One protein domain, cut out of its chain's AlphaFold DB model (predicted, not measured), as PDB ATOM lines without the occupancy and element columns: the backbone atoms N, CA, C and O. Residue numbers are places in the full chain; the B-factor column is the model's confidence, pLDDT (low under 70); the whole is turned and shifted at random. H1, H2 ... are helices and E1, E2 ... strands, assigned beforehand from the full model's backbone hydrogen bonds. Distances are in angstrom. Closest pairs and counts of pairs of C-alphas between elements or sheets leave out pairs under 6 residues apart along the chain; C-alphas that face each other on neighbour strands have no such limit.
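AT A GLANCE: This is residues 2 to 207 of the 210 residues of the protein "Putative insecticidal toxin complex" of Pseudomonas syringae pv. syringae (UniProt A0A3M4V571). A small three-stranded sheet, E1 E3 E2, covers one side of H3, and H9 crosses H3 on the side away from the sheet. The end of H4, residues 123 to 127, packs on H8, and H6 packs on H8 too and makes one end of the domain with H5 and H7; the long H1 packs with its residues 19 to 26 on the end of H3, residues 80 to 84, about perpendicular to it, and residues 2 to 7, of which 3 to 7 belong to H1, stick out. The printed part has 206 residues, mostly helix, in the order H1 E1 E2 E3 H2 H3 H4 H5 H6 H7 H8 H9 H10, and the sheet is mixed. It is compact, with a radius of gyration of the C-alphas of 17.5 A and spans of 51 by 39 by 31 A.

IN THESE COORDINATES: E1 is residues 36 to 39, from C-alpha 36 at (2.797, 40.441, -34.974); E2 is 47 to 49 and E3 is 58 to 61. H1, residues 3 to 28, measures 37.1 A and begins at C-alpha 3 (40.284, 22.253, -29.043). H2 is residues 62 to 66; H3, 69 to 84, measures 21.7 A; H4, 109 to 127, measures 27.0 A; H5, 132 to 144, measures 18.4 A. H6 is 150 to 157, H7 162 to 165, H8 173 to 181, H9 184 to 194, and H10 196 to 205, ending at C-alpha 205 (-2.108, 19.187, -29.475).

HOW THE PARTS SIT: E1 and E3 are parallel, with N 39 and O 60 2.8 A apart; the hairpin E2 and E3 is antiparallel, with N 59 and O 48 2.8 A apart. H3 is on one face, two layers of helix and sheet, at a height over the sheet of 9.1 A, along the strands at 12 degrees to E2 on the local plane. H2 only grazes the sheet. H3 touches H9, C-alphas 77 and 188 being closest at 5.0 A, at a steep tilt of 58 degrees, opposite ways. With residues 19 to 26 alone H1 touches H3, closest C-alphas 22 and 84 at 6.1 A, about perpendicular at 82 degrees. H4 touches H8, closest C-alphas 127 and 176 at 5.9 A. H8 touches H6, closest C-alphas 175 and 157 at 5.5 A. H5 and H6, a helical hairpin, only just touch, with 3 pairs of C-alphas within 8 A, closest 143 and 150 at 7.1 A; H6 touches H7, closest C-alphas 154 and 162 at 6.7 A. H10 and H4 are near each other, with 5 pairs of C-alphas within 10 A. Every O i to N i+4 pair is within hydrogen-bond range in H1, H4, H5, H6, H8, H9 and H10; H3 has 11 of 12, H2 0 of 1 but 2 of 2 O i to N i+3 pairs, and H7 is too short for an i+4 pair.

THE WHOLE: The C-alphas of Gln 163 and Ser 205, the two farthest apart, are 53.0 A apart. The printed part has no cut, and the link from H3 to H4, residues 85 to 108, is long. Mean pLDDT of the printed part is 79.0; residues 2 to 34 and 166 to 168 are under 70.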
ATOM      1  N   GLY A   2      41.289  18.789 -31.479       39.19
ATOM      2  CA  GLY A   2      40.171  18.688 -30.522       39.19
ATOM      3  C   GLY A   2      39.717  20.004 -29.870       39.19
ATOM      4  O   GLY A   2      38.551  20.103 -29.498       39.19
ATOM      5  N   ASP A   3      40.594  21.006 -29.765       44.72
ATOM      6  CA  ASP A   3      40.284  22.253 -29.043       44.72
ATOM      7  C   ASP A   3      39.360  23.184 -29.841       44.72
ATOM      8  O   ASP A   3      38.357  23.645 -29.306       44.72
ATOM      9  N   SER A   4      39.572  23.317 -31.157       49.06
ATOM     10  CA  SER A   4      38.724  24.170 -32.004       49.06
ATOM     11  C   SER A   4      37.290  23.658 -32.163       49.06
ATOM     12  O   SER A   4      36.379  24.438 -32.416       49.06
ATOM     13  N   ILE A   5      37.058  22.347 -32.019       40.03
ATOM     14  CA  ILE A   5      35.707  21.769 -32.065       40.03
ATOM     15  C   ILE A   5      34.956  22.085 -30.772       40.03
ATOM     16  O   ILE A   5      33.774  22.407 -30.827       40.03
ATOM     17  N   LYS A   6      35.628  22.021 -29.616       38.47
ATOM     18  CA  LYS A   6      35.021  22.357 -28.320       38.47
ATOM     19  C   LYS A   6      34.731  23.848 -28.191       38.47
ATOM     20  O   LYS A   6      33.655  24.190 -27.718       38.47
ATOM     21  N   GLU A   7      35.646  24.702 -28.642       48.69
ATOM     22  CA  GLU A   7      35.443  26.158 -28.681       48.69
ATOM     23  C   GLU A   7      34.245  26.516 -29.568       48.69
ATOM     24  O   GLU A   7      33.320  27.180 -29.112       48.69
ATOM     25  N   ARG A   8      34.178  25.953 -30.781       47.66
ATOM     26  CA  ARG A   8      33.037  26.138 -31.693       47.66
ATOM     27  C   ARG A   8      31.718  25.609 -31.135       47.66
ATOM     28  O   ARG A   8      30.679  26.220 -31.350       47.66
ATOM     29  N   LEU A   9      31.733  24.475 -30.432       43.53
ATOM     30  CA  LEU A   9      30.535  23.956 -29.769       43.53
ATOM     31  C   LEU A   9      30.085  24.893 -28.637       43.53
ATOM     32  O   LEU A   9      28.888  25.081 -28.447       43.53
ATOM     33  N   GLY A  10      31.040  25.498 -27.923       47.56
ATOM     34  CA  GLY A  10      30.791  26.548 -26.937       47.56
ATOM     35  C   GLY A  10      30.106  27.764 -27.558       47.56
ATOM     36  O   GLY A  10      29.036  28.140 -27.096       47.56
ATOM     37  N   GLU A  11      30.638  28.292 -28.662       53.06
ATOM     38  CA  GLU A  11      30.049  29.425 -29.399       53.06
ATOM     39  C   GLU A  11      28.623  29.127 -29.903       53.06
ATOM     40  O   GLU A  11      27.740  29.986 -29.840       53.06
ATOM     41  N   VAL A  12      28.368  27.897 -30.369       50.16
ATOM     42  CA  VAL A  12      27.027  27.440 -30.783       50.16
ATOM     43  C   VAL A  12      26.071  27.415 -29.593       50.16
ATOM     44  O   VAL A  12      24.955  27.923 -29.689       50.16
ATOM     45  N   VAL A  13      26.497  26.832 -28.469       55.62
ATOM     46  CA  VAL A  13      25.686  26.738 -27.250       55.62
ATOM     47  C   VAL A  13      25.426  28.120 -26.662       55.62
ATOM     48  O   VAL A  13      24.303  28.378 -26.241       55.62
ATOM     49  N   GLU A  14      26.405  29.022 -26.668       58.06
ATOM     50  CA  GLU A  14      26.236  30.414 -26.239       58.06
ATOM     51  C   GLU A  14      25.268  31.164 -27.152       58.06
ATOM     52  O   GLU A  14      24.334  31.785 -26.654       58.06
ATOM     53  N   THR A  15      25.416  31.044 -28.474       51.69
ATOM     54  CA  THR A  15      24.501  31.671 -29.442       51.69
ATOM     55  C   THR A  15      23.078  31.154 -29.265       51.69
ATOM     56  O   THR A  15      22.134  31.944 -29.237       51.69
ATOM     57  N   TYR A  16      22.912  29.844 -29.083       54.81
ATOM     58  CA  TYR A  16      21.611  29.229 -28.839       54.81
ATOM     59  C   TYR A  16      21.021  29.640 -27.488       54.81
ATOM     60  O   TYR A  16      19.860  30.024 -27.420       54.81
ATOM     61  N   THR A  17      21.815  29.606 -26.417       54.41
ATOM     62  CA  THR A  17      21.368  29.980 -25.067       54.41
ATOM     63  C   THR A  17      21.002  31.459 -25.008       54.41
ATOM     64  O   THR A  17      19.975  31.796 -24.428       54.41
ATOM     65  N   ALA A  18      21.779  32.327 -25.661       54.25
ATOM     66  CA  ALA A  18      21.450  33.736 -25.830       54.25
ATOM     67  C   ALA A  18      20.143  33.892 -26.614       54.25
ATOM     68  O   ALA A  18      19.233  34.556 -26.141       54.25
ATOM     69  N   THR A  19      19.986  33.200 -27.744       51.12
ATOM     70  CA  THR A  19      18.751  33.260 -28.544       51.12
ATOM     71  C   THR A  19      17.534  32.766 -27.751       51.12
ATOM     72  O   THR A  19      16.491  33.408 -27.772       51.12
ATOM     73  N   ALA A  20      17.663  31.675 -26.994       57.69
ATOM     74  CA  ALA A  20      16.601  31.128 -26.149       57.69
ATOM     75  C   ALA A  20      16.257  32.038 -24.954       57.69
ATOM     76  O   ALA A  20      15.085  32.192 -24.615       57.69
ATOM     77  N   ALA A  21      17.257  32.663 -24.326       53.84
ATOM     78  CA  ALA A  21      17.049  33.643 -23.261       53.84
ATOM     79  C   ALA A  21      16.418  34.940 -23.795       53.84
ATOM     80  O   ALA A  21      15.550  35.511 -23.148       53.84
ATOM     81  N   MET A  22      16.785  35.366 -24.999       51.47
ATOM     82  CA  MET A  22      16.256  36.581 -25.615       51.47
ATOM     83  C   MET A  22      14.870  36.367 -26.251       51.47
ATOM     84  O   MET A  22      14.073  37.295 -26.308       51.47
ATOM     85  N   LEU A  23      14.523  35.133 -26.642       54.41
ATOM     86  CA  LEU A  23      13.138  34.729 -26.939       54.41
ATOM     87  C   LEU A  23      12.223  34.899 -25.716       54.41
ATOM     88  O   LEU A  23      11.071  35.296 -25.863       54.41
ATOM     89  N   LYS A  24      12.741  34.640 -24.509       53.91
ATOM     90  CA  LYS A  24      12.029  34.907 -23.251       53.91
ATOM     91  C   LYS A  24      11.875  36.411 -23.000       53.91
ATOM     92  O   LYS A  24      10.817  36.833 -22.560       53.91
ATOM     93  N   GLU A  25      12.874  37.225 -23.341       52.34
ATOM     94  CA  GLU A  25      12.757  38.692 -23.279       52.34
ATOM     95  C   GLU A  25      11.741  39.244 -24.295       52.34
ATOM     96  O   GLU A  25      11.018  40.189 -23.984       52.34
ATOM     97  N   TYR A  26      11.637  38.636 -25.483       53.34
ATOM     98  CA  TYR A  26      10.604  38.966 -26.472       53.34
ATOM     99  C   TYR A  26       9.191  38.661 -25.942       53.34
ATOM    100  O   TYR A  26       8.297  39.491 -26.097       53.34
ATOM    101  N   ASP A  27       9.021  37.531 -25.243       53.03
ATOM    102  CA  ASP A  27       7.782  37.146 -24.539       53.03
ATOM    103  C   ASP A  27       7.462  38.072 -23.340       53.03
ATOM    104  O   ASP A  27       6.300  38.324 -23.024       53.03
ATOM    105  N   GLU A  28       8.487  38.634 -22.689       50.94
ATOM    106  CA  GLU A  28       8.360  39.484 -21.492       50.94
ATOM    107  C   GLU A  28       8.249  41.000 -21.800       50.94
ATOM    108  O   GLU A  28       7.958  41.795 -20.902       50.94
ATOM    109  N   GLY A  29       8.431  41.414 -23.061       47.31
ATOM    110  CA  GLY A  29       8.603  42.807 -23.511       47.31
ATOM    111  C   GLY A  29       7.360  43.712 -23.622       47.31
ATOM    112  O   GLY A  29       7.470  44.801 -24.185       47.31
ATOM    113  N   GLY A  30       6.193  43.330 -23.092       54.28
ATOM    114  CA  GLY A  30       4.968  44.159 -23.096       54.28
ATOM    115  C   GLY A  30       3.814  43.572 -23.917       54.28
ATOM    116  O   GLY A  30       3.978  42.538 -24.551       54.28
ATOM    117  N   GLU A  31       2.620  44.188 -23.845       47.69
ATOM    118  CA  GLU A  31       1.339  43.596 -24.287       47.69
ATOM    119  C   GLU A  31       1.440  42.843 -25.630       47.69
ATOM    120  O   GLU A  31       1.562  43.444 -26.699       47.69
ATOM    121  N   GLN A  32       1.332  41.511 -25.543       46.88
ATOM    122  CA  GLN A  32       1.496  40.492 -26.596       46.88
ATOM    123  C   GLN A  32       0.712  40.746 -27.904       46.88
ATOM    124  O   GLN A  32       0.937  40.079 -28.909       46.88
ATOM    125  N   TYR A  33      -0.204  41.716 -27.921       42.25
ATOM    126  CA  TYR A  33      -1.037  42.069 -29.069       42.25
ATOM    127  C   TYR A  33      -0.327  42.892 -30.157       42.25
ATOM    128  O   TYR A  33      -0.842  42.961 -31.271       42.25
ATOM    129  N   ASN A  34       0.835  43.496 -29.880       52.97
ATOM    130  CA  ASN A  34       1.460  44.466 -30.792       52.97
ATOM    131  C   ASN A  34       2.756  43.996 -31.465       52.97
ATOM    132  O   ASN A  34       3.427  44.831 -32.057       52.97
ATOM    133  N   GLN A  35       3.116  42.711 -31.391       73.44
ATOM    134  CA  GLN A  35       4.391  42.188 -31.914       73.44
ATOM    135  C   GLN A  35       4.276  41.442 -33.256       73.44
ATOM    136  O   GLN A  35       5.277  41.262 -33.945       73.44
ATOM    137  N   ILE A  36       3.067  41.038 -33.659       77.19
ATOM    138  CA  ILE A  36       2.797  40.441 -34.974       77.19
ATOM    139  C   ILE A  36       1.753  41.292 -35.694       77.19
ATOM    140  O   ILE A  36       0.646  41.484 -35.192       77.19
ATOM    141  N   ALA A  37       2.089  41.781 -36.884       82.94
ATOM    142  CA  ALA A  37       1.193  42.561 -37.728       82.94
ATOM    143  C   ALA A  37       0.856  41.781 -39.002       82.94
ATOM    144  O   ALA A  37       1.728  41.505 -39.820       82.94
ATOM    145  N   VAL A  38      -0.421  41.448 -39.197       83.00
ATOM    146  CA  VAL A  38      -0.870  40.764 -40.417       83.00
ATOM    147  C   VAL A  38      -1.169  41.791 -41.506       83.00
ATOM    148  O   VAL A  38      -1.977  42.705 -41.328       83.00
ATOM    149  N   MET A  39      -0.516  41.634 -42.651       84.94
ATOM    150  CA  MET A  39      -0.661  42.467 -43.836       84.94
ATOM    151  C   MET A  39      -1.422  41.710 -44.919       84.94
ATOM    152  O   MET A  39      -1.097  40.569 -45.218       84.94
ATOM    153  N   LYS A  40      -2.377  42.365 -45.587       83.06
ATOM    154  CA  LYS A  40      -3.158  41.724 -46.663       83.06
ATOM    155  C   LYS A  40      -2.302  41.244 -47.835       83.06
ATOM    156  O   LYS A  40      -2.598  40.228 -48.442       83.06
ATOM    157  N   ASN A  41      -1.288  42.020 -48.210       81.25
ATOM    158  CA  ASN A  41      -0.388  41.681 -49.305       81.25
ATOM    159  C   ASN A  41       0.915  42.472 -49.161       81.25
ATOM    160  O   ASN A  41       0.879  43.677 -48.897       81.25
ATOM    161  N   TYR A  42       2.041  41.804 -49.390       80.94
ATOM    162  CA  TYR A  42       3.330  42.438 -49.617       80.94
ATOM    163  C   TYR A  42       4.104  41.640 -50.681       80.94
ATOM    164  O   TYR A  42       4.365  40.453 -50.479       80.94
ATOM    165  N   PRO A  43       4.460  42.237 -51.834       78.38
ATOM    166  CA  PRO A  43       5.054  41.482 -52.930       78.38
ATOM    167  C   PRO A  43       6.394  40.838 -52.564       78.38
ATOM    168  O   PRO A  43       7.346  41.523 -52.194       78.38
ATOM    169  N   GLY A  44       6.488  39.523 -52.773       76.75
ATOM    170  CA  GLY A  44       7.756  38.793 -52.747       76.75
ATOM    171  C   GLY A  44       8.305  38.456 -51.361       76.75
ATOM    172  O   GLY A  44       9.482  38.111 -51.286       76.75
ATOM    173  N   THR A  45       7.494  38.535 -50.301       84.44
ATOM    174  CA  THR A  45       7.882  38.066 -48.963       84.44
ATOM    175  C   THR A  45       6.726  37.383 -48.241       84.44
ATOM    176  O   THR A  45       5.565  37.680 -48.507       84.44
ATOM    177  N   ASP A  46       7.065  36.479 -47.327       87.00
ATOM    178  CA  ASP A  46       6.112  35.741 -46.491       87.00
ATOM    179  C   ASP A  46       5.945  36.411 -45.122       87.00
ATOM    180  O   ASP A  46       4.834  36.595 -44.622       87.00
ATOM    181  N   ALA A  47       7.072  36.834 -44.555       89.50
ATOM    182  CA  ALA A  47       7.169  37.689 -43.390       89.50
ATOM    183  C   ALA A  47       8.377  38.626 -43.552       89.50
ATOM    184  O   ALA A  47       9.146  38.477 -44.504       89.50
ATOM    185  N   PHE A  48       8.481  39.643 -42.701       90.06
ATOM    186  CA  PHE A  48       9.665  40.492 -42.592       90.06
ATOM    187  C   PHE A  48       9.651  41.272 -41.276       90.06
ATOM    188  O   PHE A  48       8.604  41.437 -40.640       90.06
ATOM    189  N   ILE A  49      10.802  41.837 -40.928       86.88
ATOM    190  CA  ILE A  49      10.928  42.868 -39.900       86.88
ATOM    191  C   ILE A  49      11.265  44.215 -40.536       86.88
ATOM    192  O   ILE A  49      11.917  44.287 -41.580       86.88
ATOM    193  N   ASP A  50      10.841  45.293 -39.888       83.25
ATOM    194  CA  ASP A  50      11.319  46.637 -40.196       83.25
ATOM    195  C   ASP A  50      12.300  47.067 -39.101       83.25
ATOM    196  O   ASP A  50      11.950  47.110 -37.923       83.25
ATOM    197  N   LEU A  51      13.543  47.359 -39.487       73.94
ATOM    198  CA  LEU A  51      14.600  47.764 -38.555       73.94
ATOM    199  C   LEU A  51      14.332  49.138 -37.932       73.94
ATOM    200  O   LEU A  51      14.870  49.442 -36.869       73.94
ATOM    201  N   GLU A  52      13.519  49.969 -38.585       79.75
ATOM    202  CA  GLU A  52      13.105  51.269 -38.055       79.75
ATOM    203  C   GLU A  52      11.866  51.154 -37.153       79.75
ATOM    204  O   GLU A  52      11.491  52.123 -36.481       79.75
ATOM    205  N   ASP A  53      11.236  49.974 -37.087       78.44
ATOM    206  CA  ASP A  53      10.075  49.768 -36.237       78.44
ATOM    207  C   ASP A  53      10.468  49.720 -34.760       78.44
ATOM    208  O   ASP A  53      11.022  48.748 -34.247       78.44
ATOM    209  N   GLN A  54      10.081  50.766 -34.036       75.62
ATOM    210  CA  GLN A  54      10.344  50.905 -32.602       75.62
ATOM    211  C   GLN A  54       9.697  49.799 -31.763       75.62
ATOM    212  O   GLN A  54      10.130  49.539 -30.640       75.62
ATOM    213  N   HIS A  55       8.660  49.153 -32.300       75.88
ATOM    214  CA  HIS A  55       7.955  48.057 -31.648       75.88
ATOM    215  C   HIS A  55       8.524  46.679 -31.990       75.88
ATOM    216  O   HIS A  55       8.047  45.694 -31.429       75.88
ATOM    217  N   LYS A  56       9.540  46.610 -32.864       77.75
ATOM    218  CA  LYS A  56      10.206  45.369 -33.279       77.75
ATOM    219  C   LYS A  56       9.203  44.300 -33.731       77.75
ATOM    220  O   LYS A  56       9.283  43.146 -33.319       77.75
ATOM    221  N   ARG A  57       8.218  44.709 -34.536       83.94
ATOM    222  CA  ARG A  57       7.153  43.841 -35.038       83.94
ATOM    223  C   ARG A  57       7.644  42.919 -36.134       83.94
ATOM    224  O   ARG A  57       8.450  43.300 -36.980       83.94
ATOM    225  N   ILE A  58       7.029  41.745 -36.170       86.88
ATOM    226  CA  ILE A  58       7.075  40.836 -37.309       86.88
ATOM    227  C   ILE A  58       5.835  41.091 -38.156       86.88
ATOM    228  O   ILE A  58       4.699  40.929 -37.698       86.88
ATOM    229  N   PHE A  59       6.045  41.488 -39.401       89.00
ATOM    230  CA  PHE A  59       4.984  41.659 -40.379       89.00
ATOM    231  C   PHE A  59       4.804  40.350 -41.140       89.00
ATOM    232  O   PHE A  59       5.763  39.832 -41.699       89.00
ATOM    233  N   ILE A  60       3.587  39.812 -41.167       88.94
ATOM    234  CA  ILE A  60       3.258  38.551 -41.842       88.94
ATOM    235  C   ILE A  60       2.267  38.832 -42.962       88.94
ATOM    236  O   ILE A  60       1.270  39.519 -42.743       88.94
ATOM    237  N   VAL A  61       2.493  38.274 -44.148       90.00
ATOM    238  CA  VAL A  61       1.513  38.338 -45.238       90.00
ATOM    239  C   VAL A  61       0.372  37.357 -44.964       90.00
ATOM    240  O   VAL A  61       0.606  36.202 -44.636       90.00
ATOM    241  N   GLU A  62      -0.876  37.797 -45.101       84.88
ATOM    242  CA  GLU A  62      -2.081  37.021 -44.775       84.88
ATOM    243  C   GLU A  62      -2.102  35.648 -45.466       84.88
ATOM    244  O   GLU A  62      -2.343  34.635 -44.809       84.88
ATOM    245  N   ASP A  63      -1.732  35.590 -46.748       85.25
ATOM    246  CA  ASP A  63      -1.642  34.341 -47.518       85.25
ATOM    247  C   ASP A  63      -0.622  33.342 -46.938       85.25
ATOM    248  O   ASP A  63      -0.751  32.132 -47.133       85.25
ATOM    249  N   PHE A  64       0.387  33.815 -46.198       85.00
ATOM    250  CA  PHE A  64       1.356  32.949 -45.527       85.00
ATOM    251  C   PHE A  64       0.723  32.152 -44.380       85.00
ATOM    252  O   PHE A  64       1.130  31.023 -44.114       85.00
ATOM    253  N   LEU A  65      -0.324  32.682 -43.741       82.69
ATOM    254  CA  LEU A  65      -1.026  31.999 -42.647       82.69
ATOM    255  C   LEU A  65      -1.835  30.784 -43.120       82.69
ATOM    256  O   LEU A  65      -2.228  29.962 -42.296       82.69
ATOM    257  N   ALA A  66      -2.067  30.651 -44.430       82.69
ATOM    258  CA  ALA A  66      -2.684  29.465 -45.018       82.69
ATOM    259  C   ALA A  66      -1.713  28.274 -45.133       82.69
ATOM    260  O   ALA A  66      -2.133  27.175 -45.495       82.69
ATOM    261  N   ARG A  67      -0.419  28.478 -44.853       86.81
ATOM    262  CA  ARG A  67       0.589  27.417 -44.864       86.81
ATOM    263  C   ARG A  67       0.604  26.653 -43.545       86.81
ATOM    264  O   ARG A  67       0.103  27.115 -42.518       86.81
ATOM    265  N   HIS A  68       1.189  25.463 -43.573       88.88
ATOM    266  CA  HIS A  68       1.235  24.582 -42.420       88.88
ATOM    267  C   HIS A  68       1.926  25.255 -41.231       88.88
ATOM    268  O   HIS A  68       3.004  25.842 -41.354       88.88
ATOM    269  N   VAL A  69       1.331  25.105 -40.045       87.25
ATOM    270  CA  VAL A  69       1.744  25.826 -38.833       87.25
ATOM    271  C   VAL A  69       3.218  25.611 -38.479       87.25
ATOM    272  O   VAL A  69       3.863  26.531 -37.983       87.25
ATOM    273  N   ALA A  70       3.795  24.438 -38.771       86.25
ATOM    274  CA  ALA A  70       5.221  24.203 -38.539       86.25
ATOM    275  C   ALA A  70       6.112  25.058 -39.456       86.25
ATOM    276  O   ALA A  70       7.104  25.611 -38.988       86.25
ATOM    277  N   GLY A  71       5.745  25.210 -40.733       87.12
ATOM    278  CA  GLY A  71       6.444  26.080 -41.677       87.12
ATOM    279  C   GLY A  71       6.360  27.543 -41.263       87.12
ATOM    280  O   GLY A  71       7.383  28.216 -41.155       87.12
ATOM    281  N   THR A  72       5.151  27.994 -40.916       85.81
ATOM    282  CA  THR A  72       4.902  29.330 -40.356       85.81
ATOM    283  C   THR A  72       5.757  29.589 -39.120       85.81
ATOM    284  O   THR A  72       6.378  30.642 -39.003       85.81
ATOM    285  N   SER A  73       5.855  28.611 -38.219       83.50
ATOM    286  CA  SER A  73       6.623  28.756 -36.980       83.50
ATOM    287  C   SER A  73       8.140  28.825 -37.223       83.50
ATOM    288  O   SER A  73       8.829  29.550 -36.508       83.50
ATOM    289  N   ILE A  74       8.668  28.130 -38.239       86.31
ATOM    290  CA  ILE A  74      10.082  28.246 -38.641       86.31
ATOM    291  C   ILE A  74      10.366  29.644 -39.195       86.31
ATOM    292  O   ILE A  74      11.350  30.261 -38.796       86.31
ATOM    293  N   THR A  75       9.492  30.169 -40.059       87.81
ATOM    294  CA  THR A  75       9.621  31.537 -40.585       87.81
ATOM    295  C   THR A  75       9.526  32.581 -39.476       87.81
ATOM    296  O   THR A  75      10.315  33.514 -39.454       87.81
ATOM    297  N   LEU A  76       8.647  32.406 -38.488       85.56
ATOM    298  CA  LEU A  76       8.645  33.285 -37.315       85.56
ATOM    299  C   LEU A  76       9.952  33.192 -36.527       85.56
ATOM    300  O   LEU A  76      10.496  34.218 -36.141       85.56
ATOM    301  N   GLY A  77      10.490  31.986 -36.328       83.94
ATOM    302  CA  GLY A  77      11.799  31.803 -35.698       83.94
ATOM    303  C   GLY A  77      12.928  32.525 -36.445       83.94
ATOM    304  O   GLY A  77      13.804  33.107 -35.806       83.94
ATOM    305  N   HIS A  78      12.878  32.536 -37.779       90.12
ATOM    306  CA  HIS A  78      13.788  33.306 -38.628       90.12
ATOM    307  C   HIS A  78      13.673  34.812 -38.343       90.12
ATOM    308  O   HIS A  78      14.668  35.430 -37.966       90.12
ATOM    309  N   GLU A  79      12.470  35.388 -38.412       87.75
ATOM    310  CA  GLU A  79      12.271  36.832 -38.196       87.75
ATOM    311  C   GLU A  79      12.626  37.270 -36.768       87.75
ATOM    312  O   GLU A  79      13.285  38.292 -36.556       87.75
ATOM    313  N   VAL A  80      12.260  36.460 -35.767       83.44
ATOM    314  CA  VAL A  80      12.630  36.722 -34.370       83.44
ATOM    315  C   VAL A  80      14.147  36.762 -34.208       83.44
ATOM    316  O   VAL A  80      14.654  37.593 -33.455       83.44
ATOM    317  N   SER A  81      14.890  35.914 -34.926       82.00
ATOM    318  CA  SER A  81      16.351  35.898 -34.826       82.00
ATOM    319  C   SER A  81      16.994  37.225 -35.243       82.00
ATOM    320  O   SER A  81      17.971  37.646 -34.617       82.00
ATOM    321  N   HIS A  82      16.410  37.935 -36.214       85.31
ATOM    322  CA  HIS A  82      16.859  39.272 -36.600       85.31
ATOM    323  C   HIS A  82      16.562  40.315 -35.520       85.31
ATOM    324  O   HIS A  82      17.441  41.112 -35.187       85.31
ATOM    325  N   ILE A  83      15.356  40.291 -34.940       77.50
ATOM    326  CA  ILE A  83      14.928  41.224 -33.883       77.50
ATOM    327  C   ILE A  83      15.793  41.081 -32.633       77.50
ATOM    328  O   ILE A  83      16.277  42.065 -32.067       77.50
ATOM    329  N   VAL A  84      15.950  39.836 -32.190       72.19
ATOM    330  CA  VAL A  84      16.624  39.485 -30.945       72.19
ATOM    331  C   VAL A  84      18.097  39.863 -31.004       72.19
ATOM    332  O   VAL A  84      18.645  40.362 -30.028       72.19
ATOM    333  N   ARG A  85      18.738  39.673 -32.155       74.00
ATOM    334  CA  ARG A  85      20.161  39.961 -32.327       74.00
ATOM    335  C   ARG A  85      20.436  41.336 -32.920       74.00
ATOM    336  O   ARG A  85      21.542  41.545 -33.393       74.00
ATOM    337  N   ASP A  86      19.461  42.245 -32.921       74.88
ATOM    338  CA  ASP A  86      19.599  43.605 -33.468       74.88
ATOM    339  C   ASP A  86      20.260  43.611 -34.864       74.88
ATOM    340  O   ASP A  86      21.177  44.375 -35.163       74.88
ATOM    341  N   ASN A  87      19.832  42.672 -35.717       73.69
ATOM    342  CA  ASN A  87      20.350  42.456 -37.070       73.69
ATOM    343  C   ASN A  87      21.835  41.999 -37.162       73.69
ATOM    344  O   ASN A  87      22.493  42.087 -38.209       73.69
ATOM    345  N   GLU A  88      22.394  41.455 -36.076       78.94
ATOM    346  CA  GLU A  88      23.655  40.696 -36.091       78.94
ATOM    347  C   GLU A  88      23.513  39.302 -36.728       78.94
ATOM    348  O   GLU A  88      24.506  38.697 -37.135       78.94
ATOM    349  N   ILE A  89      22.288  38.808 -36.875       84.19
ATOM    350  CA  ILE A  89      21.968  37.622 -37.670       84.19
ATOM    351  C   ILE A  89      21.384  38.103 -38.995       84.19
ATOM    352  O   ILE A  89      20.572  39.024 -39.004       84.19
ATOM    353  N   LEU A  90      21.846  37.535 -40.109       88.50
ATOM    354  CA  LEU A  90      21.529  38.002 -41.462       88.50
ATOM    355  C   LEU A  90      21.156  36.843 -42.392       88.50
ATOM    356  O   LEU A  90      21.412  35.679 -42.098       88.50
ATOM    357  N   ASP A  91      20.632  37.183 -43.565       89.44
ATOM    358  CA  ASP A  91      20.201  36.223 -44.584       89.44
ATOM    359  C   ASP A  91      21.329  35.827 -45.537       89.44
ATOM    360  O   ASP A  91      21.359  36.176 -46.724       89.44
ATOM    361  N   PHE A  92      22.305  35.084 -45.023       87.50
ATOM    362  CA  PHE A  92      23.397  34.561 -45.846       87.50
ATOM    363  C   PHE A  92      22.938  33.425 -46.767       87.50
ATOM    364  O   PHE A  92      23.472  33.269 -47.870       87.50
ATOM    365  N   GLY A  93      21.934  32.652 -46.358       85.94
ATOM    366  CA  GLY A  93      21.385  31.556 -47.143       85.94
ATOM    367  C   GLY A  93      19.984  31.160 -46.697       85.94
ATOM    368  O   GLY A  93      19.735  30.994 -45.508       85.94
ATOM    369  N   TYR A  94      19.107  30.936 -47.672       85.38
ATOM    370  CA  TYR A  94      17.792  30.355 -47.428       85.38
ATOM    371  C   TYR A  94      17.887  28.829 -47.516       85.38
ATOM    372  O   TYR A  94      18.446  28.297 -48.490       85.38
ATOM    373  N   LEU A  95      17.398  28.144 -46.485       83.19
ATOM    374  CA  LEU A  95      17.293  26.689 -46.423       83.19
ATOM    375  C   LEU A  95      16.090  26.205 -47.240       83.19
ATOM    376  O   LEU A  95      15.228  26.979 -47.659       83.19
ATOM    377  N   ALA A  96      16.058  24.901 -47.519       80.56
ATOM    378  CA  ALA A  96      15.006  24.302 -48.329       80.56
ATOM    379  C   ALA A  96      13.609  24.590 -47.741       80.56
ATOM    380  O   ALA A  96      13.383  24.356 -46.552       80.56
ATOM    381  N   PRO A  97      12.640  25.018 -48.566       70.19
ATOM    382  CA  PRO A  97      11.359  25.524 -48.086       70.19
ATOM    383  C   PRO A  97      10.340  24.424 -47.740       70.19
ATOM    384  O   PRO A  97       9.150  24.694 -47.688       70.19
ATOM    385  N   GLY A  98      10.770  23.181 -47.498       82.19
ATOM    386  CA  GLY A  98       9.893  22.004 -47.429       82.19
ATOM    387  C   GLY A  98       8.651  22.184 -46.545       82.19
ATOM    388  O   GLY A  98       7.540  22.168 -47.057       82.19
ATOM    389  N   LEU A  99       8.838  22.409 -45.236       83.38
ATOM    390  CA  LEU A  99       7.720  22.675 -44.312       83.38
ATOM    391  C   LEU A  99       7.028  24.009 -44.591       83.38
ATOM    392  O   LEU A  99       5.849  24.159 -44.285       83.38
ATOM    393  N   ARG A 100       7.774  24.982 -45.119       81.31
ATOM    394  CA  ARG A 100       7.273  26.323 -45.408       81.31
ATOM    395  C   ARG A 100       6.234  26.294 -46.520       81.31
ATOM    396  O   ARG A 100       5.318  27.090 -46.452       81.31
ATOM    397  N   ASP A 101       6.367  25.420 -47.511       86.19
ATOM    398  CA  ASP A 101       5.479  25.367 -48.679       86.19
ATOM    399  C   ASP A 101       4.321  24.359 -48.507       86.19
ATOM    400  O   ASP A 101       3.471  24.231 -49.389       86.19
ATOM    401  N   GLU A 102       4.267  23.655 -47.372       89.62
ATOM    402  CA  GLU A 102       3.182  22.736 -47.035       89.62
ATOM    403  C   GLU A 102       1.867  23.491 -46.785       89.62
ATOM    404  O   GLU A 102       1.852  24.528 -46.120       89.62
ATOM    405  N   GLN A 103       0.757  22.962 -47.302       88.25
ATOM    406  CA  GLN A 103      -0.577  23.578 -47.206       88.25
ATOM    407  C   GLN A 103      -1.607  22.667 -46.540       88.25
ATOM    408  O   GLN A 103      -2.708  23.112 -46.213       88.25
ATOM    409  N   GLU A 104      -1.283  21.388 -46.341       90.12
ATOM    410  CA  GLU A 104      -2.151  20.499 -45.580       90.12
ATOM    411  C   GLU A 104      -2.284  21.010 -44.143       90.12
ATOM    412  O   GLU A 104      -1.302  21.382 -43.506       90.12
ATOM    413  N   ALA A 105      -3.513  21.029 -43.618       86.69
ATOM    414  CA  ALA A 105      -3.782  21.494 -42.256       86.69
ATOM    415  C   ALA A 105      -3.130  20.598 -41.186       86.69
ATOM    416  O   ALA A 105      -2.843  21.063 -40.084       86.69
ATOM    417  N   ALA A 106      -2.905  19.327 -41.522       93.38
ATOM    418  CA  ALA A 106      -2.194  18.358 -40.708       93.38
ATOM    419  C   ALA A 106      -1.303  17.496 -41.602       93.38
ATOM    420  O   ALA A 106      -1.733  17.093 -42.681       93.38
ATOM    421  N   ILE A 107      -0.105  17.170 -41.130       94.31
ATOM    422  CA  ILE A 107       0.836  16.288 -41.833       94.31
ATOM    423  C   ILE A 107       1.176  15.064 -40.995       94.31
ATOM    424  O   ILE A 107       1.124  15.110 -39.767       94.31
ATOM    425  N   SER A 108       1.556  13.971 -41.658       95.38
ATOM    426  CA  SER A 108       2.065  12.795 -40.956       95.38
ATOM    427  C   SER A 108       3.434  13.062 -40.331       95.38
ATOM    428  O   SER A 108       4.233  13.840 -40.863       95.38
ATOM    429  N   GLU A 109       3.746  12.370 -39.234       93.69
ATOM    430  CA  GLU A 109       5.082  12.441 -38.625       93.69
ATOM    431  C   GLU A 109       6.208  12.069 -39.604       93.69
ATOM    432  O   GLU A 109       7.238  12.738 -39.631       93.69
ATOM    433  N   GLU A 110       6.002  11.070 -40.467       92.88
ATOM    434  CA  GLU A 110       6.976  10.684 -41.498       92.88
ATOM    435  C   GLU A 110       7.268  11.833 -42.478       92.88
ATOM    436  O   GLU A 110       8.429  12.142 -42.771       92.88
ATOM    437  N   ARG A 111       6.218  12.515 -42.954       92.69
ATOM    438  CA  ARG A 111       6.353  13.641 -43.884       92.69
ATOM    439  C   ARG A 111       6.982  14.853 -43.200       92.69
ATOM    440  O   ARG A 111       7.870  15.480 -43.772       92.69
ATOM    441  N   TYR A 112       6.588  15.141 -41.959       90.44
ATOM    442  CA  TYR A 112       7.218  16.173 -41.133       90.44
ATOM    443  C   TYR A 112       8.731  15.953 -41.003       90.44
ATOM    444  O   TYR A 112       9.510  16.872 -41.268       90.44
ATOM    445  N   LEU A 113       9.154  14.730 -40.663       88.19
ATOM    446  CA  LEU A 113      10.571  14.374 -40.548       88.19
ATOM    447  C   LEU A 113      11.302  14.502 -41.887       88.19
ATOM    448  O   LEU A 113      12.370  15.105 -41.931       88.19
ATOM    449  N   THR A 114      10.697  14.043 -42.985       89.38
ATOM    450  CA  THR A 114      11.268  14.195 -44.336       89.38
ATOM    451  C   THR A 114      11.545  15.664 -44.671       89.38
ATOM    452  O   THR A 114      12.592  16.001 -45.228       89.38
ATOM    453  N   HIS A 115      10.636  16.575 -44.314       89.00
ATOM    454  CA  HIS A 115      10.870  17.997 -44.550       89.00
ATOM    455  C   HIS A 115      11.990  18.574 -43.668       89.00
ATOM    456  O   HIS A 115      12.777  19.386 -44.160       89.00
ATOM    457  N   LEU A 116      12.096  18.153 -42.400       84.94
ATOM    458  CA  LEU A 116      13.211  18.549 -41.528       84.94
ATOM    459  C   LEU A 116      14.558  18.041 -42.061       84.94
ATOM    460  O   LEU A 116      15.533  18.794 -42.091       84.94
ATOM    461  N   GLU A 117      14.605  16.797 -42.537       85.12
ATOM    462  CA  GLU A 117      15.782  16.215 -43.184       85.12
ATOM    463  C   GLU A 117      16.177  16.995 -44.444       85.12
ATOM    464  O   GLU A 117      17.359  17.266 -44.654       85.12
ATOM    465  N   GLY A 118      15.205  17.446 -45.240       85.38
ATOM    466  CA  GLY A 118      15.453  18.339 -46.376       85.38
ATOM    467  C   GLY A 118      16.090  19.673 -45.965       85.38
ATOM    468  O   GLY A 118      17.012  20.154 -46.631       85.38
ATOM    469  N   GLY A 119      15.655  20.251 -44.840       84.88
ATOM    470  CA  GLY A 119      16.270  21.443 -44.248       84.88
ATOM    471  C   GLY A 119      17.722  21.205 -43.819       84.88
ATOM    472  O   GLY A 119      18.607  21.997 -44.159       84.88
ATOM    473  N   LEU A 120      17.992  20.078 -43.148       82.44
ATOM    474  CA  LEU A 120      19.346  19.674 -42.755       82.44
ATOM    475  C   LEU A 120      20.247  19.458 -43.973       82.44
ATOM    476  O   LEU A 120      21.377  19.945 -44.007       82.44
ATOM    477  N   GLN A 121      19.739  18.760 -44.988       86.88
ATOM    478  CA  GLN A 121      20.463  18.518 -46.227       86.88
ATOM    479  C   GLN A 121      20.827  19.839 -46.907       86.88
ATOM    480  O   GLN A 121      21.965  20.014 -47.336       86.88
ATOM    481  N   SER A 122      19.913  20.811 -46.929       87.88
ATOM    482  CA  SER A 122      20.204  22.148 -47.445       87.88
ATOM    483  C   SER A 122      21.345  22.825 -46.675       87.88
ATOM    484  O   SER A 122      22.280  23.337 -47.291       87.88
ATOM    485  N   ALA A 123      21.340  22.760 -45.339       84.81
ATOM    486  CA  ALA A 123      22.428  23.295 -44.517       84.81
ATOM    487  C   ALA A 123      23.773  22.590 -44.795       84.81
ATOM    488  O   ALA A 123      24.822  23.241 -44.846       84.81
ATOM    489  N   LEU A 124      23.753  21.275 -45.045       86.06
ATOM    490  CA  LEU A 124      24.932  20.512 -45.465       86.06
ATOM    491  C   LEU A 124      25.454  20.957 -46.839       86.06
ATOM    492  O   LEU A 124      26.660  21.089 -47.025       86.06
ATOM    493  N   GLU A 125      24.580  21.259 -47.800       89.81
ATOM    494  CA  GLU A 125      24.997  21.785 -49.107       89.81
ATOM    495  C   GLU A 125      25.753  23.118 -48.968       89.81
ATOM    496  O   GLU A 125      26.765  23.336 -49.646       89.81
ATOM    497  N   TYR A 126      25.314  23.995 -48.059       88.62
ATOM    498  CA  TYR A 126      26.057  25.208 -47.722       88.62
ATOM    499  C   TYR A 126      27.400  24.889 -47.050       88.62
ATOM    500  O   TYR A 126      28.423  25.439 -47.458       88.62
ATOM    501  N   SER A 127      27.442  23.978 -46.073       84.94
ATOM    502  CA  SER A 127      28.682  23.648 -45.348       84.94
ATOM    503  C   SER A 127      29.737  22.976 -46.242       84.94
ATOM    504  O   SER A 127      30.939  23.233 -46.095       84.94
ATOM    505  N   TYR A 128      29.306  22.212 -47.248       86.69
ATOM    506  CA  TYR A 128      30.163  21.615 -48.278       86.69
ATOM    507  C   TYR A 128      30.495  22.560 -49.440       86.69
ATOM    508  O   TYR A 128      31.227  22.179 -50.350       86.69
ATOM    509  N   GLY A 129      30.004  23.800 -49.411       87.19
ATOM    510  CA  GLY A 129      30.329  24.834 -50.392       87.19
ATOM    511  C   GLY A 129      29.565  24.740 -51.716       87.19
ATOM    512  O   GLY A 129      29.816  25.524 -52.630       87.19
ATOM    513  N   GLN A 130      28.577  23.850 -51.817       89.81
ATOM    514  CA  GLN A 130      27.755  23.681 -53.021       89.81
ATOM    515  C   GLN A 130      26.880  24.914 -53.304       89.81
ATOM    516  O   GLN A 130      26.460  25.147 -54.436       89.81
ATOM    517  N   LYS A 131      26.633  25.739 -52.279       90.06
ATOM    518  CA  LYS A 131      25.868  26.993 -52.370       90.06
ATOM    519  C   LYS A 131      26.732  28.254 -52.278       90.06
ATOM    520  O   LYS A 131      26.193  29.345 -52.098       90.06
ATOM    521  N   ASN A 132      28.053  28.152 -52.446       88.38
ATOM    522  CA  ASN A 132      28.957  29.308 -52.383       88.38
ATOM    523  C   ASN A 132      28.537  30.480 -53.290       88.38
ATOM    524  O   ASN A 132      28.469  31.607 -52.797       88.38
ATOM    525  N   PRO A 133      28.168  30.264 -54.572       87.00
ATOM    526  CA  PRO A 133      27.725  31.365 -55.426       87.00
ATOM    527  C   PRO A 133      26.459  32.060 -54.913       87.00
ATOM    528  O   PRO A 133      26.270  33.248 -55.154       87.00
ATOM    529  N   HIS A 134      25.577  31.324 -54.230       88.62
ATOM    530  CA  HIS A 134      24.375  31.890 -53.631       88.62
ATOM    531  C   HIS A 134      24.728  32.763 -52.422       88.62
ATOM    532  O   HIS A 134      24.382  33.942 -52.428       88.62
ATOM    533  N   MET A 135      25.486  32.225 -51.457       88.06
ATOM    534  CA  MET A 135      25.934  32.983 -50.278       88.06
ATOM    535  C   MET A 135      26.669  34.264 -50.665       88.06
ATOM    536  O   MET A 135      26.412  35.324 -50.100       88.06
ATOM    537  N   PHE A 136      27.557  34.183 -51.658       86.88
ATOM    538  CA  PHE A 136      28.308  35.348 -52.111       86.88
ATOM    539  C   PHE A 136      27.389  36.449 -52.655       86.88
ATOM    540  O   PHE A 136      27.517  37.604 -52.259       86.88
ATOM    541  N   ARG A 137      26.405  36.092 -53.494       87.75
ATOM    542  CA  ARG A 137      25.422  37.056 -54.012       87.75
ATOM    543  C   ARG A 137      24.568  37.674 -52.907       87.75
ATOM    544  O   ARG A 137      24.246  38.858 -53.001       87.75
ATOM    545  N   SER A 138      24.194  36.903 -51.885       89.38
ATOM    546  CA  SER A 138      23.474  37.435 -50.722       89.38
ATOM    547  C   SER A 138      24.313  38.477 -49.988       89.38
ATOM    548  O   SER A 138      23.831  39.579 -49.733       89.38
ATOM    549  N   VAL A 139      25.592  38.182 -49.736       88.56
ATOM    550  CA  VAL A 139      26.533  39.121 -49.108       88.56
ATOM    551  C   VAL A 139      26.694  40.385 -49.946       88.56
ATOM    552  O   VAL A 139      26.495  41.478 -49.422       88.56
ATOM    553  N   GLU A 140      26.969  40.267 -51.248       87.69
ATOM    554  CA  GLU A 140      27.089  41.433 -52.133       87.69
ATOM    555  C   GLU A 140      25.829  42.306 -52.102       87.69
ATOM    556  O   GLU A 140      25.923  43.529 -51.984       87.69
ATOM    557  N   ARG A 141      24.643  41.687 -52.148       89.69
ATOM    558  CA  ARG A 141      23.361  42.398 -52.072       89.69
ATOM    559  C   ARG A 141      23.184  43.111 -50.730       89.69
ATOM    560  O   ARG A 141      22.742  44.258 -50.716       89.69
ATOM    561  N   MET A 142      23.512  42.458 -49.616       90.12
ATOM    562  CA  MET A 142      23.414  43.058 -48.282       90.12
ATOM    563  C   MET A 142      24.358  44.249 -48.125       90.12
ATOM    564  O   MET A 142      23.966  45.270 -47.564       90.12
ATOM    565  N   MET A 143      25.567  44.162 -48.681       88.81
ATOM    566  CA  MET A 143      26.510  45.280 -48.689       88.81
ATOM    567  C   MET A 143      26.017  46.446 -49.552       88.81
ATOM    568  O   MET A 143      26.073  47.592 -49.118       88.81
ATOM    569  N   GLN A 144      25.475  46.174 -50.744       89.38
ATOM    570  CA  GLN A 144      24.896  47.207 -51.620       89.38
ATOM    571  C   GLN A 144      23.717  47.942 -50.973       89.38
ATOM    572  O   GLN A 144      23.514  49.126 -51.229       89.38
ATOM    573  N   LYS A 145      22.940  47.240 -50.142       88.06
ATOM    574  CA  LYS A 145      21.804  47.799 -49.400       88.06
ATOM    575  C   LYS A 145      22.191  48.420 -48.052       88.06
ATOM    576  O   LYS A 145      21.299  48.826 -47.320       88.06
ATOM    577  N   ASN A 146      23.482  48.485 -47.711       86.06
ATOM    578  CA  ASN A 146      23.984  48.930 -46.403       86.06
ATOM    579  C   ASN A 146      23.449  48.127 -45.198       86.06
ATOM    580  O   ASN A 146      23.522  48.597 -44.069       86.06
ATOM    581  N   VAL A 147      22.957  46.904 -45.422       86.12
ATOM    582  CA  VAL A 147      22.541  45.975 -44.356       86.12
ATOM    583  C   VAL A 147      23.767  45.345 -43.689       86.12
ATOM    584  O   VAL A 147      23.791  45.133 -42.482       86.12
ATOM    585  N   LEU A 148      24.818  45.078 -44.474       88.31
ATOM    586  CA  LEU A 148      26.091  44.549 -43.989       88.31
ATOM    587  C   LEU A 148      27.218  45.557 -44.241       88.31
ATOM    588  O   LEU A 148      27.623  45.784 -45.382       88.31
ATOM    589  N   GLY A 149      27.755  46.132 -43.164       88.44
ATOM    590  CA  GLY A 149      28.905  47.034 -43.229       88.44
ATOM    591  C   GLY A 149      30.196  46.331 -43.668       88.44
ATOM    592  O   GLY A 149      30.395  45.143 -43.411       88.44
ATOM    593  N   ALA A 150      31.103  47.079 -44.301       87.38
ATOM    594  CA  ALA A 150      32.350  46.542 -44.852       87.38
ATOM    595  C   ALA A 150      33.255  45.887 -43.796       87.38
ATOM    596  O   ALA A 150      33.797  44.813 -44.036       87.38
ATOM    597  N   GLU A 151      33.393  46.495 -42.617       88.00
ATOM    598  CA  GLU A 151      34.203  45.945 -41.521       88.00
ATOM    599  C   GLU A 151      33.684  44.577 -41.062       88.00
ATOM    600  O   GLU A 151      34.435  43.602 -41.010       88.00
ATOM    601  N   ARG A 152      32.373  44.478 -40.823       87.50
ATOM    602  CA  ARG A 152      31.721  43.225 -40.434       87.50
ATOM    603  C   ARG A 152      31.805  42.174 -41.542       87.50
ATOM    604  O   ARG A 152      32.099  41.019 -41.247       87.50
ATOM    605  N   ALA A 153      31.625  42.561 -42.807       87.25
ATOM    606  CA  ALA A 153      31.817  41.661 -43.946       87.25
ATOM    607  C   ALA A 153      33.244  41.087 -43.982       87.25
ATOM    608  O   ALA A 153      33.426  39.879 -44.126       87.25
ATOM    609  N   MET A 154      34.256  41.937 -43.793       87.38
ATOM    610  CA  MET A 154      35.653  41.504 -43.743       87.38
ATOM    611  C   MET A 154      35.921  40.559 -42.565       87.38
ATOM    612  O   MET A 154      36.589  39.541 -42.749       87.38
ATOM    613  N   GLY A 155      35.348  40.837 -41.388       85.00
ATOM    614  CA  GLY A 155      35.422  39.959 -40.218       85.00
ATOM    615  C   GLY A 155      34.807  38.579 -40.467       85.00
ATOM    616  O   GLY A 155      35.455  37.560 -40.226       85.00
ATOM    617  N   LEU A 156      33.598  38.532 -41.040       83.00
ATOM    618  CA  LEU A 156      32.892  37.283 -41.350       83.00
ATOM    619  C   LEU A 156      33.676  36.389 -42.322       83.00
ATOM    620  O   LEU A 156      33.755  35.175 -42.125       83.00
ATOM    621  N   PHE A 157      34.301  36.993 -43.336       84.94
ATOM    622  CA  PHE A 157      35.106  36.301 -44.349       84.94
ATOM    623  C   PHE A 157      36.575  36.095 -43.949       84.94
ATOM    624  O   PHE A 157      37.339  35.452 -44.683       84.94
ATOM    625  N   LYS A 158      36.971  36.619 -42.783       84.12
ATOM    626  CA  LYS A 158      38.342  36.608 -42.264       84.12
ATOM    627  C   LYS A 158      39.350  37.172 -43.270       84.12
ATOM    628  O   LYS A 158      40.371  36.547 -43.560       84.12
ATOM    629  N   VAL A 159      39.043  38.339 -43.831       83.06
ATOM    630  CA  VAL A 159      39.892  39.039 -44.805       83.06
ATOM    631  C   VAL A 159      40.324  40.413 -44.306       83.06
ATOM    632  O   VAL A 159      39.703  40.987 -43.419       83.06
ATOM    633  N   LYS A 160      41.407  40.943 -44.887       83.56
ATOM    634  CA  LYS A 160      41.955  42.265 -44.540       83.56
ATOM    635  C   LYS A 160      41.509  43.373 -45.492       83.56
ATOM    636  O   LYS A 160      41.704  44.543 -45.179       83.56
ATOM    637  N   SER A 161      40.961  43.018 -46.655       82.06
ATOM    638  CA  SER A 161      40.487  43.980 -47.644       82.06
ATOM    639  C   SER A 161      39.207  43.512 -48.333       82.06
ATOM    640  O   SER A 161      38.927  42.319 -48.455       82.06
ATOM    641  N   MET A 162      38.445  44.478 -48.841       78.06
ATOM    642  CA  MET A 162      37.238  44.242 -49.636       78.06
ATOM    643  C   MET A 162      37.524  43.529 -50.962       78.06
ATOM    644  O   MET A 162      36.665  42.823 -51.489       78.06
ATOM    645  N   GLN A 163      38.725  43.703 -51.513       75.25
ATOM    646  CA  GLN A 163      39.167  43.026 -52.729       75.25
ATOM    647  C   GLN A 163      39.311  41.515 -52.502       75.25
ATOM    648  O   GLN A 163      38.964  40.736 -53.389       75.25
ATOM    649  N   ASP A 164      39.722  41.103 -51.300       75.19
ATOM    650  CA  ASP A 164      39.913  39.695 -50.935       75.19
ATOM    651  C   ASP A 164      38.589  38.945 -50.727       75.19
ATOM    652  O   ASP A 164      38.558  37.722 -50.836       75.19
ATOM    653  N   LEU A 165      37.474  39.652 -50.489       71.88
ATOM    654  CA  LEU A 165      36.144  39.024 -50.447       71.88
ATOM    655  C   LEU A 165      35.803  38.337 -51.771       71.88
ATOM    656  O   LEU A 165      35.192  37.271 -51.776       71.88
ATOM    657  N   LYS A 166      36.228  38.933 -52.894       64.56
ATOM    658  CA  LYS A 166      36.000  38.394 -54.243       64.56
ATOM    659  C   LYS A 166      36.854  37.155 -54.536       64.56
ATOM    660  O   LYS A 166      36.559  36.430 -55.483       64.56
ATOM    661  N   VAL A 167      37.894  36.895 -53.739       58.69
ATOM    662  CA  VAL A 167      38.816  35.763 -53.904       58.69
ATOM    663  C   VAL A 167      38.297  34.572 -53.103       58.69
ATOM    664  O   VAL A 167      38.778  34.315 -52.011       58.69
ATOM    665  N   GLU A 168      37.267  33.895 -53.620       65.25
ATOM    666  CA  GLU A 168      36.734  32.572 -53.218       65.25
ATOM    667  C   GLU A 168      36.958  32.123 -51.751       65.25
ATOM    668  O   GLU A 168      37.219  30.953 -51.478       65.25
ATOM    669  N   ARG A 169      36.829  33.013 -50.756       72.00
ATOM    670  CA  ARG A 169      37.027  32.664 -49.335       72.00
ATOM    671  C   ARG A 169      35.961  31.706 -48.829       72.00
ATOM    672  O   ARG A 169      36.185  31.006 -47.856       72.00
ATOM    673  N   LEU A 170      34.842  31.596 -49.542       76.81
ATOM    674  CA  LEU A 170      33.865  30.542 -49.313       76.81
ATOM    675  C   LEU A 170      34.414  29.136 -49.621       76.81
ATOM    676  O   LEU A 170      33.761  28.163 -49.270       76.81
ATOM    677  N   SER A 171      35.595  28.974 -50.230       77.12
ATOM    678  CA  SER A 171      36.306  27.683 -50.288       77.12
ATOM    679  C   SER A 171      36.833  27.238 -48.914       77.12
ATOM    680  O   SER A 171      36.959  26.036 -48.669       77.12
ATOM    681  N   ASP A 172      37.019  28.172 -47.979       85.44
ATOM    682  CA  ASP A 172      37.407  27.914 -46.594       85.44
ATOM    683  C   ASP A 172      36.196  27.404 -45.778       85.44
ATOM    684  O   ASP A 172      35.216  28.140 -45.596       85.44
ATOM    685  N   PRO A 173      36.219  26.152 -45.273       83.88
ATOM    686  CA  PRO A 173      35.136  25.613 -44.450       83.88
ATOM    687  C   PRO A 173      34.860  26.441 -43.198       83.88
ATOM    688  O   PRO A 173      33.725  26.469 -42.710       83.88
ATOM    689  N   GLU A 174      35.876  27.122 -42.671       83.56
ATOM    690  CA  GLU A 174      35.734  27.926 -41.472       83.56
ATOM    691  C   GLU A 174      34.865  29.159 -41.723       83.56
ATOM    692  O   GLU A 174      33.953  29.438 -40.945       83.56
ATOM    693  N   VAL A 175      35.091  29.832 -42.856       86.12
ATOM    694  CA  VAL A 175      34.295  30.982 -43.303       86.12
ATOM    695  C   VAL A 175      32.847  30.569 -43.554       86.12
ATOM    696  O   VAL A 175      31.932  31.238 -43.079       86.12
ATOM    697  N   ARG A 176      32.618  29.436 -44.232       87.25
ATOM    698  CA  ARG A 176      31.253  28.928 -44.465       87.25
ATOM    699  C   ARG A 176      30.522  28.625 -43.165       87.25
ATOM    700  O   ARG A 176      29.362  28.991 -43.020       87.25
ATOM    701  N   THR A 177      31.206  27.987 -42.215       83.12
ATOM    702  CA  THR A 177      30.623  27.707 -40.895       83.12
ATOM    703  C   THR A 177      30.244  29.007 -40.193       83.12
ATOM    704  O   THR A 177      29.141  29.106 -39.677       83.12
ATOM    705  N   ASN A 178      31.126  30.010 -40.201       82.38
ATOM    706  CA  ASN A 178      30.867  31.289 -39.546       82.38
ATOM    707  C   ASN A 178      29.636  31.996 -40.135       82.38
ATOM    708  O   ASN A 178      28.780  32.470 -39.395       82.38
ATOM    709  N   LEU A 179      29.504  32.010 -41.465       86.81
ATOM    710  CA  LEU A 179      28.322  32.565 -42.127       86.81
ATOM    711  C   LEU A 179      27.048  31.792 -41.766       86.81
ATOM    712  O   LEU A 179      26.040  32.416 -41.468       86.81
ATOM    713  N   LEU A 180      27.097  30.457 -41.727       86.06
ATOM    714  CA  LEU A 180      25.953  29.632 -41.319       86.06
ATOM    715  C   LEU A 180      25.568  29.831 -39.849       86.06
ATOM    716  O   LEU A 180      24.387  29.843 -39.529       86.06
ATOM    717  N   MET A 181      26.537  30.030 -38.958       81.44
ATOM    718  CA  MET A 181      26.272  30.329 -37.546       81.44
ATOM    719  C   MET A 181      25.605  31.692 -37.341       81.44
ATOM    720  O   MET A 181      24.894  31.879 -36.359       81.44
ATOM    721  N   ASN A 182      25.809  32.624 -38.273       85.31
ATOM    722  CA  ASN A 182      25.202  33.953 -38.259       85.31
ATOM    723  C   ASN A 182      24.016  34.067 -39.239       85.31
ATOM    724  O   ASN A 182      23.643  35.176 -39.623       85.31
ATOM    725  N   ASN A 183      23.446  32.934 -39.666       89.50
ATOM    726  CA  ASN A 183      22.348  32.870 -40.626       89.50
ATOM    727  C   ASN A 183      21.003  32.604 -39.935       89.50
ATOM    728  O   ASN A 183      20.880  31.624 -39.197       89.50
ATOM    729  N   ALA A 184      19.992  33.431 -40.216       89.25
ATOM    730  CA  ALA A 184      18.682  33.369 -39.554       89.25
ATOM    731  C   ALA A 184      17.998  32.002 -39.707       89.25
ATOM    732  O   ALA A 184      17.623  31.373 -38.716       89.25
ATOM    733  N   ASP A 185      17.945  31.475 -40.933       88.56
ATOM    734  CA  ASP A 185      17.371  30.150 -41.201       88.56
ATOM    735  C   ASP A 185      18.100  29.026 -40.457       88.56
ATOM    736  O   ASP A 185      17.481  28.069 -39.989       88.56
ATOM    737  N   SER A 186      19.426  29.119 -40.349       85.00
ATOM    738  CA  SER A 186      20.230  28.100 -39.674       85.00
ATOM    739  C   SER A 186      19.944  28.078 -38.176       85.00
ATOM    740  O   SER A 186      19.805  27.001 -37.596       85.00
ATOM    741  N   LEU A 187      19.793  29.254 -37.568       84.75
ATOM    742  CA  LEU A 187      19.441  29.392 -36.161       84.75
ATOM    743  C   LEU A 187      18.004  28.924 -35.882       84.75
ATOM    744  O   LEU A 187      17.778  28.176 -34.924       84.75
ATOM    745  N   ALA A 188      17.050  29.292 -36.741       85.94
ATOM    746  CA  ALA A 188      15.663  28.844 -36.642       85.94
ATOM    747  C   ALA A 188      15.560  27.313 -36.754       85.94
ATOM    748  O   ALA A 188      14.996  26.659 -35.875       85.94
ATOM    749  N   MET A 189      16.176  26.719 -37.782       84.50
ATOM    750  CA  MET A 189      16.144  25.273 -38.008       84.50
ATOM    751  C   MET A 189      16.804  24.493 -36.865       84.50
ATOM    752  O   MET A 189      16.233  23.519 -36.374       84.50
ATOM    753  N   LEU A 190      17.977  24.936 -36.395       80.88
ATOM    754  CA  LEU A 190      18.655  24.308 -35.261       80.88
ATOM    755  C   LEU A 190      17.781  24.345 -34.002       80.88
ATOM    756  O   LEU A 190      17.682  23.344 -33.297       80.88
ATOM    757  N   SER A 191      17.103  25.465 -33.749       79.44
ATOM    758  CA  SER A 191      16.209  25.601 -32.594       79.44
ATOM    759  C   SER A 191      15.026  24.637 -32.667       79.44
ATOM    760  O   SER A 191      14.706  23.977 -31.678       79.44
ATOM    761  N   PHE A 192      14.428  24.481 -33.851       80.38
ATOM    762  CA  PHE A 192      13.357  23.509 -34.085       80.38
ATOM    763  C   PHE A 192      13.816  22.063 -33.893       80.38
ATOM    764  O   PHE A 192      13.091  21.269 -33.294       80.38
ATOM    765  N   MET A 193      15.021  21.726 -34.358       78.88
ATOM    766  CA  MET A 193      15.598  20.390 -34.191       78.88
ATOM    767  C   MET A 193      15.957  20.088 -32.732       78.88
ATOM    768  O   MET A 193      15.681  18.997 -32.243       78.88
ATOM    769  N   LEU A 194      16.528  21.045 -31.997       81.19
ATOM    770  CA  LEU A 194      16.860  20.854 -30.579       81.19
ATOM    771  C   LEU A 194      15.607  20.734 -29.698       81.19
ATOM    772  O   LEU A 194      15.613  19.998 -28.711       81.19
ATOM    773  N   ALA A 195      14.522  21.420 -30.066       80.88
ATOM    774  CA  ALA A 195      13.240  21.375 -29.368       80.88
ATOM    775  C   ALA A 195      12.244  20.357 -29.963       80.88
ATOM    776  O   ALA A 195      11.063  20.387 -29.608       80.88
ATOM    777  N   GLU A 196      12.691  19.443 -30.835       84.19
ATOM    778  CA  GLU A 196      11.826  18.619 -31.694       84.19
ATOM    779  C   GLU A 196      10.693  17.920 -30.925       84.19
ATOM    780  O   GLU A 196       9.531  17.995 -31.318       84.19
ATOM    781  N   SER A 197      10.999  17.274 -29.795       84.81
ATOM    782  CA  SER A 197       9.993  16.564 -28.990       84.81
ATOM    783  C   SER A 197       8.886  17.497 -28.477       84.81
ATOM    784  O   SER A 197       7.697  17.176 -28.575       84.81
ATOM    785  N   ALA A 198       9.261  18.684 -27.990       84.38
ATOM    786  CA  ALA A 198       8.314  19.685 -27.508       84.38
ATOM    787  C   ALA A 198       7.486  20.273 -28.660       84.38
ATOM    788  O   ALA A 198       6.266  20.401 -28.531       84.38
ATOM    789  N   VAL A 199       8.129  20.562 -29.798       85.50
ATOM    790  CA  VAL A 199       7.464  21.051 -31.016       85.50
ATOM    791  C   VAL A 199       6.436  20.031 -31.504       85.50
ATOM    792  O   VAL A 199       5.264  20.373 -31.644       85.50
ATOM    793  N   LYS A 200       6.816  18.755 -31.661       89.75
ATOM    794  CA  LYS A 200       5.886  17.685 -32.059       89.75
ATOM    795  C   LYS A 200       4.724  17.543 -31.078       89.75
ATOM    796  O   LYS A 200       3.582  17.391 -31.503       89.75
ATOM    797  N   GLY A 201       4.988  17.627 -29.772       88.19
ATOM    798  CA  GLY A 201       3.942  17.620 -28.749       88.19
ATOM    799  C   GLY A 201       2.914  18.741 -28.942       88.19
ATOM    800  O   GLY A 201       1.710  18.488 -28.882       88.19
ATOM    801  N   ARG A 202       3.374  19.964 -29.239       88.94
ATOM    802  CA  ARG A 202       2.498  21.110 -29.526       88.94
ATOM    803  C   ARG A 202       1.727  20.941 -30.830       88.94
ATOM    804  O   ARG A 202       0.508  21.093 -30.810       88.94
ATOM    805  N   LEU A 203       2.392  20.543 -31.914       88.81
ATOM    806  CA  LEU A 203       1.743  20.313 -33.209       88.81
ATOM    807  C   LEU A 203       0.625  19.265 -33.108       88.81
ATOM    808  O   LEU A 203      -0.473  19.500 -33.605       88.81
ATOM    809  N   ARG A 204       0.853  18.156 -32.387       94.00
ATOM    810  CA  ARG A 204      -0.193  17.151 -32.114       94.00
ATOM    811  C   ARG A 204      -1.348  17.730 -31.304       94.00
ATOM    812  O   ARG A 204      -2.503  17.475 -31.626       94.00
ATOM    813  N   SER A 205      -1.060  18.539 -30.280       92.06
ATOM    814  CA  SER A 205      -2.108  19.187 -29.475       92.06
ATOM    815  C   SER A 205      -2.977  20.162 -30.279       92.06
ATOM    816  O   SER A 205      -4.133  20.380 -29.926       92.06
ATOM    817  N   TRP A 206      -2.441  20.710 -31.373       87.00
ATOM    818  CA  TRP A 206      -3.163  21.558 -32.324       87.00
ATOM    819  C   TRP A 206      -3.821  20.775 -33.467       87.00
ATOM    820  O   TRP A 206      -4.487  21.377 -34.301       87.00
ATOM    821  N   GLY A 207      -3.644  19.451 -33.521       91.75
ATOM    822  CA  GLY A 207      -4.131  18.617 -34.621       91.75
ATOM    823  C   GLY A 207      -3.378  18.816 -35.940       91.75
ATOM    824  O   GLY A 207      -3.869  18.377 -36.970       91.75
TER     825      GLY A 207